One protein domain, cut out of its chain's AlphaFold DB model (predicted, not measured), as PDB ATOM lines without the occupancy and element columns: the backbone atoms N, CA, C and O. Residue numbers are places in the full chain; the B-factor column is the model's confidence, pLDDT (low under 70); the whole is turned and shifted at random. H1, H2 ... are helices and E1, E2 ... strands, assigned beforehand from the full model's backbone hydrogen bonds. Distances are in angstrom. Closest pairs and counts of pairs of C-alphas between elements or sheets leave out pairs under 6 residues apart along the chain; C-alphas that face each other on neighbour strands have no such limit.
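Overview. This is residues 4 to 52 of the 59 residues of an uncharacterized protein of Parcubacteria group bacterium Licking1014_1 (UniProt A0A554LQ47). The model is an open C with a hollow middle: a small two-stranded hairpin, E1 and E2, with the short helix H1 following it on one side, and the longer helix H2 on the other side across the gap. The extended link of residues 31 to 34 bridges the two helices, and residues 9 to 14 stick out from the hairpin as a free loop. The printed part has 49 residues with two named strands and two named helices, in the order E1, E2, H1, H2; the sheet is E1 - E2, antiparallel, and the class is mixed, helices and strands. The whole is loose, with a radius of gyration of the C-alphas of 13.2 A and spans of 31 by 25 by 18 A.

Arrangement. Strands E1, residues 4 to 6, and E2, residues 17 to 20, form an antiparallel hairpin with 169 degrees between their directions. C-alphas 5 and 18 face each other at 4.8 A. N 4 and O 19 are within hydrogen-bond range at 2.8 A, and N 6 and O 17 at 2.9 A. Helix H1, residues 21 to 30, follows E2 by a tight link; its closest C-alpha to E1 is that of Lys 21, 5.9 A from that of Ile 4. Helix H2, residues 35 to 50, is apart from E1, E2 and H1. Every O i to N i+4 pair is within hydrogen-bond range in H2, and 5 of 6 are in H1.

Along the chain. E1 begins at C-alpha 4 (-20.185, 21.674, -8.861) and is 6.6 A long; E2 is 10.1 A long. H1 is 14.7 A long and starts at C-alpha 21 (-15.262, 18.636, -10.172). H2, 22.9 A long, ends at C-alpha 50 (-33.181, 38.310, -23.342).

Size, cuts and confidence. The C-alphas farthest apart are those of Lys 22 and Arg 50, at 32.6 A. The printed part has no cut and no long link. Residues 25 to 52 stand free, of which 25 to 30 belong to H1 and 35 to 50 to H2. Mean pLDDT of the printed part is 82.9; residues 8 to 15 are under 70.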
ATOM      1  N   ILE A   4     -19.091  21.125  -8.063       79.56
ATOM      2  CA  ILE A   4     -20.185  21.674  -8.861       79.56
ATOM      3  C   ILE A   4     -21.477  21.457  -8.077       79.56
ATOM      4  O   ILE A   4     -21.759  20.342  -7.632       79.56
ATOM      5  N   ILE A   5     -22.249  22.527  -7.897       79.69
ATOM      6  CA  ILE A   5     -23.544  22.495  -7.218       79.69
ATOM      7  C   ILE A   5     -24.610  22.820  -8.257       79.69
ATOM      8  O   ILE A   5     -24.597  23.908  -8.829       79.69
ATOM      9  N   ILE A   6     -25.533  21.888  -8.491       78.31
ATOM     10  CA  ILE A   6     -26.703  22.106  -9.347       78.31
ATOM     11  C   ILE A   6     -27.901  22.365  -8.423       78.31
ATOM     12  O   ILE A   6     -28.353  21.437  -7.746       78.31
ATOM     13  N   PRO A   7     -28.416  23.608  -8.350       70.62
ATOM     14  CA  PRO A   7     -29.541  23.950  -7.487       70.62
ATOM     15  C   PRO A   7     -30.804  23.159  -7.835       70.62
ATOM     16  O   PRO A   7     -31.113  22.965  -9.010       70.62
ATOM     17  N   GLN A   8     -31.609  22.831  -6.820       69.50
ATOM     18  CA  GLN A   8     -32.898  22.133  -6.977       69.50
ATOM     19  C   GLN A   8     -33.824  22.792  -8.004       69.50
ATOM     20  O   GLN A   8     -34.511  22.107  -8.749       69.50
ATOM     21  N   LYS A   9     -33.800  24.129  -8.091       69.00
ATOM     22  CA  LYS A   9     -34.595  24.911  -9.054       69.00
ATOM     23  C   LYS A   9     -34.255  24.614 -10.522       69.00
ATOM     24  O   LYS A   9     -35.053  24.934 -11.395       69.00
ATOM     25  N   LEU A  10     -33.067  24.070 -10.795       65.62
ATOM     26  CA  LEU A  10     -32.604  23.682 -12.132       65.62
ATOM     27  C   LEU A  10     -32.647  22.160 -12.344       65.62
ATOM     28  O   LEU A  10     -32.602  21.698 -13.483       65.62
ATOM     29  N   ALA A  11     -32.749  21.372 -11.272       64.69
ATOM     30  CA  ALA A  11     -32.834  19.922 -11.345       64.69
ATOM     31  C   ALA A  11     -34.280  19.480 -11.632       64.69
ATOM     32  O   ALA A  11     -35.191  19.756 -10.855       64.69
ATOM     33  N   ARG A  12     -34.497  18.718 -12.715       59.00
ATOM     34  CA  ARG A  12     -35.833  18.215 -13.116       59.00
ATOM     35  C   ARG A  12     -36.572  17.420 -12.027       59.00
ATOM     36  O   ARG A  12     -37.791  17.324 -12.097       59.00
ATOM     37  N   LYS A  13     -35.858  16.842 -11.054       67.06
ATOM     38  CA  LYS A  13     -36.426  16.042  -9.952       67.06
ATOM     39  C   LYS A  13     -36.412  16.741  -8.584       67.06
ATOM     40  O   LYS A  13     -36.743  16.109  -7.592       67.06
ATOM     41  N   GLY A  14     -36.034  18.020  -8.509       59.72
ATOM     42  CA  GLY A  14     -36.044  18.765  -7.242       59.72
ATOM     43  C   GLY A  14     -34.973  18.342  -6.226       59.72
ATOM     44  O   GLY A  14     -35.042  18.742  -5.068       59.72
ATOM     45  N   GLU A  15     -33.963  17.573  -6.634       67.25
ATOM     46  CA  GLU A  15     -32.847  17.169  -5.774       67.25
ATOM     47  C   GLU A  15     -31.642  18.102  -5.946       67.25
ATOM     48  O   GLU A  15     -31.334  18.557  -7.050       67.25
ATOM     49  N   LEU A  16     -30.972  18.422  -4.833       74.31
ATOM     50  CA  LEU A  16     -29.714  19.162  -4.843       74.31
ATOM     51  C   LEU A  16     -28.606  18.183  -5.218       74.31
ATOM     52  O   LEU A  16     -28.362  17.229  -4.484       74.31
ATOM     53  N   VAL A  17     -27.917  18.438  -6.327       76.69
ATOM     54  CA  VAL A  17     -26.825  17.568  -6.771       76.69
ATOM     55  C   VAL A  17     -25.492  18.260  -6.499       76.69
ATOM     56  O   VAL A  17     -25.239  19.356  -7.007       76.69
ATOM     57  N   ILE A  18     -24.647  17.623  -5.685       82.00
ATOM     58  CA  ILE A  18     -23.283  18.069  -5.380       82.00
ATOM     59  C   ILE A  18     -22.322  17.048  -5.983       82.00
ATOM     60  O   ILE A  18     -22.280  15.907  -5.534       82.00
ATOM     61  N   ILE A  19     -21.545  17.461  -6.985       84.50
ATOM     62  CA  ILE A  19     -20.606  16.582  -7.694       84.50
ATOM     63  C   ILE A  19     -19.183  17.129  -7.526       84.50
ATOM     64  O   ILE A  19     -18.955  18.319  -7.773       84.50
ATOM     65  N   PRO A  20     -18.194  16.310  -7.128       89.81
ATOM     66  CA  PRO A  20     -16.788  16.695  -7.203       89.81
ATOM     67  C   PRO A  20     -16.397  17.063  -8.639       89.81
ATOM     68  O   PRO A  20     -16.735  16.348  -9.579       89.81
ATOM     69  N   LYS A  21     -15.628  18.144  -8.829       84.62
ATOM     70  CA  LYS A  21     -15.262  18.636 -10.172       84.62
ATOM     71  C   LYS A  21     -14.676  17.546 -11.083       84.62
ATOM     72  O   LYS A  21     -15.107  17.401 -12.219       84.62
ATOM     73  N   LYS A  22     -13.778  16.715 -10.547       86.56
ATOM     74  CA  LYS A  22     -13.137  15.607 -11.280       86.56
ATOM     75  C   LYS A  22     -14.129  14.546 -11.776       86.56
ATOM     76  O   LYS A  22     -13.896  13.910 -12.796       86.56
ATOM     77  N   GLU A  23     -15.207  14.306 -11.037       84.75
ATOM     78  CA  GLU A  23     -16.247  13.354 -11.439       84.75
ATOM     79  C   GLU A  23     -17.181  13.968 -12.475       84.75
ATOM     80  O   GLU A  23     -17.540  13.304 -13.442       84.75
ATOM     81  N   TYR A  24     -17.507  15.251 -12.314       84.62
ATOM     82  CA  TYR A  24     -18.279  16.000 -13.295       84.62
ATOM     83  C   TYR A  24     -17.584  16.035 -14.664       84.62
ATOM     84  O   TYR A  24     -18.210  15.728 -15.674       84.62
ATOM     85  N   GLU A  25     -16.281  16.316 -14.703       83.81
ATOM     86  CA  GLU A  25     -15.495  16.318 -15.946       83.81
ATOM     87  C   GLU A  25     -15.523  14.945 -16.643       83.81
ATOM     88  O   GLU A  25     -15.803  14.866 -17.837       83.81
ATOM     89  N   LYS A  26     -15.382  13.845 -15.892       87.62
ATOM     90  CA  LYS A  26     -15.521  12.480 -16.437       87.62
ATOM     91  C   LYS A  26     -16.920  12.171 -16.974       87.62
ATOM     92  O   LYS A  26     -17.062  11.345 -17.875       87.62
ATOM     93  N   LEU A  27     -17.967  12.754 -16.387       83.56
ATOM     94  CA  LEU A  27     -19.337  12.602 -16.886       83.56
ATOM     95  C   LEU A  27     -19.517  13.348 -18.211       83.56
ATOM     96  O   LEU A  27     -20.141  12.801 -19.119       83.56
ATOM     97  N   LEU A  28     -18.925  14.540 -18.339       80.94
ATOM     98  CA  LEU A  28     -18.932  15.308 -19.584       80.94
ATOM     99  C   LEU A  28     -18.200  14.576 -20.715       80.94
ATOM    100  O   LEU A  28     -18.718  14.516 -21.824       80.94
ATOM    101  N   GLU A  29     -17.049  13.958 -20.435       83.62
ATOM    102  CA  GLU A  29     -16.282  13.191 -21.434       83.62
ATOM    103  C   GLU A  29     -17.078  12.030 -22.049       83.62
ATOM    104  O   GLU A  29     -16.895  11.683 -23.215       83.62
ATOM    105  N   LYS A  30     -17.979  11.418 -21.274       77.62
ATOM    106  CA  LYS A  30     -18.825  10.310 -21.741       77.62
ATOM    107  C   LYS A  30     -20.038  10.778 -22.540       77.62
ATOM    108  O   LYS A  30     -20.698   9.959 -23.183       77.62
ATOM    109  N   GLN A  31     -20.371  12.063 -22.472       80.69
ATOM    110  CA  GLN A  31     -21.580  12.597 -23.068       80.69
ATOM    111  C   GLN A  31     -21.323  12.963 -24.532       80.69
ATOM    112  O   GLN A  31     -20.555  13.867 -24.849       80.69
ATOM    113  N   LYS A  32     -21.982  12.256 -25.453       84.81
ATOM    114  CA  LYS A  32     -21.938  12.601 -26.877       84.81
ATOM    115  C   LYS A  32     -22.804  13.834 -27.114       84.81
ATOM    116  O   LYS A  32     -24.026  13.735 -27.078       84.81
ATOM    117  N   VAL A  33     -22.167  14.976 -27.352       85.12
ATOM    118  CA  VAL A  33     -22.853  16.205 -27.760       85.12
ATOM    119  C   VAL A  33     -23.332  16.044 -29.199       85.12
ATOM    120  O   VAL A  33     -22.531  15.785 -30.097       85.12
ATOM    121  N   THR A  34     -24.636  16.183 -29.419       91.88
ATOM    122  CA  THR A  34     -25.229  16.141 -30.760       91.88
ATOM    123  C   THR A  34     -25.470  17.547 -31.306       91.88
ATOM    124  O   THR A  34     -25.483  18.530 -30.563       91.88
ATOM    125  N   ALA A  35     -25.702  17.663 -32.617       91.19
ATOM    126  CA  ALA A  35     -26.057  18.943 -33.236       91.19
ATOM    127  C   ALA A  35     -27.363  19.534 -32.663       91.19
ATOM    128  O   ALA A  35     -27.492  20.751 -32.528       91.19
ATOM    129  N   GLU A  36     -28.311  18.676 -32.283       93.44
ATOM    130  CA  GLU A  36     -29.582  19.087 -31.685       93.44
ATOM    131  C   GLU A  36     -29.390  19.687 -30.285       93.44
ATOM    132  O   GLU A  36     -30.013  20.697 -29.952       93.44
ATOM    133  N   ASP A  37     -28.463  19.139 -29.491       89.94
ATOM    134  CA  ASP A  37     -28.106  19.707 -28.188       89.94
ATOM    135  C   ASP A  37     -27.523  21.117 -28.330       89.94
ATOM    136  O   ASP A  37     -27.933  22.025 -27.608       89.94
ATOM    137  N   VAL A  38     -26.630  21.323 -29.304       91.25
ATOM    138  CA  VAL A  38     -26.031  22.639 -29.584       91.25
ATOM    139  C   VAL A  38     -27.097  23.654 -29.998       91.25
ATOM    140  O   VAL A  38     -27.096  24.791 -29.513       91.25
ATOM    141  N   LEU A  39     -28.037  23.253 -30.857       94.75
ATOM    142  CA  LEU A  39     -29.134  24.120 -31.281       94.75
ATOM    143  C   LEU A  39     -30.030  24.501 -30.095       94.75
ATOM    144  O   LEU A  39     -30.340  25.681 -29.901       94.75
ATOM    145  N   ARG A  40     -30.391  23.520 -29.256       94.06
ATOM    146  CA  ARG A  40     -31.184  23.739 -28.038       94.06
ATOM    147  C   ARG A  40     -30.487  24.709 -27.089       94.06
ATOM    148  O   ARG A  40     -31.102  25.689 -26.671       94.06
ATOM    149  N   TRP A  41     -29.207  24.491 -26.792       92.62
ATOM    150  CA  TRP A  41     -28.441  25.371 -25.905       92.62
ATOM    151  C   TRP A  41     -28.292  26.781 -26.468       92.62
ATOM    152  O   TRP A  41     -28.359  27.748 -25.713       92.62
ATOM    153  N   THR A  42     -28.165  26.926 -27.788       92.31
ATOM    154  CA  THR A  42     -28.130  28.243 -28.439       92.31
ATOM    155  C   THR A  42     -29.444  28.998 -28.228       92.31
ATOM    156  O   THR A  42     -29.436  30.182 -27.877       92.31
ATOM    157  N   HIS A  43     -30.587  28.325 -28.382       93.44
ATOM    158  CA  HIS A  43     -31.894  28.920 -28.097       93.44
ATOM    159  C   HIS A  43     -32.066  29.273 -26.614       93.44
ATOM    160  O   HIS A  43     -32.530  30.372 -26.299       93.44
ATOM    161  N   GLU A  44     -31.657  28.385 -25.704       90.44
ATOM    162  CA  GLU A  44     -31.691  28.633 -24.260       90.44
ATOM    163  C   GLU A  44     -30.818  29.829 -23.874       90.44
ATOM    164  O   GLU A  44     -31.293  30.735 -23.190       90.44
ATOM    165  N   ALA A  45     -29.582  29.898 -24.370       90.44
ATOM    166  CA  ALA A  45     -28.673  31.013 -24.130       90.44
ATOM    167  C   ALA A  45     -29.271  32.338 -24.620       90.44
ATOM    168  O   ALA A  45     -29.260  33.333 -23.894       90.44
ATOM    169  N   LYS A  46     -29.877  32.347 -25.815       92.44
ATOM    170  CA  LYS A  46     -30.554  33.529 -26.367       92.44
ATOM    171  C   LYS A  46     -31.745  33.958 -25.505       92.44
ATOM    172  O   LYS A  46     -31.946  35.151 -25.288       92.44
ATOM    173  N   SER A  47     -32.520  33.004 -24.990       91.25
ATOM    174  CA  SER A  47     -33.635  33.261 -24.068       91.25
ATOM    175  C   SER A  47     -33.153  33.832 -22.730       91.25
ATOM    176  O   SER A  47     -33.661  34.853 -22.265       91.25
ATOM    177  N   LEU A  48     -32.117  33.237 -22.134       89.75
ATOM    178  CA  LEU A  48     -31.532  33.707 -20.878       89.75
ATOM    179  C   LEU A  48     -30.935  35.110 -21.017       89.75
ATOM    180  O   LEU A  48     -31.119  35.932 -20.121       89.75
ATOM    181  N   LEU A  49     -30.289  35.399 -22.150       90.19
ATOM    182  CA  LEU A  49     -29.774  36.728 -22.471       90.19
ATOM    183  C   LEU A  49     -30.900  37.763 -22.556       90.19
ATOM    184  O   LEU A  49     -30.798  38.836 -21.968       90.19
ATOM    185  N   ARG A  50     -32.001  37.433 -23.245       89.88
ATOM    186  CA  ARG A  50     -33.181  38.310 -23.342       89.88
ATOM    187  C   ARG A  50     -33.819  38.581 -21.981       89.88
ATOM    188  O   ARG A  50     -34.260  39.696 -21.737       89.88
ATOM    189  N   ASN A  51     -33.831  37.584 -21.103       89.94
ATOM    190  CA  ASN A  51     -34.428  37.681 -19.771       89.94
ATOM    191  C   ASN A  51     -33.456  38.243 -18.713       89.94
ATOM    192  O   ASN A  51     -33.760  38.183 -17.524       89.94
ATOM    193  N   GLY A  52     -32.271  38.724 -19.113       88.50
ATOM    194  CA  GLY A  52     -31.262  39.295 -18.209       88.50
ATOM    195  C   GLY A  52     -30.595  38.288 -17.265       88.50
ATOM    196  O   GLY A  52     -29.872  38.679 -16.355       88.50
TER     197      GLY A  52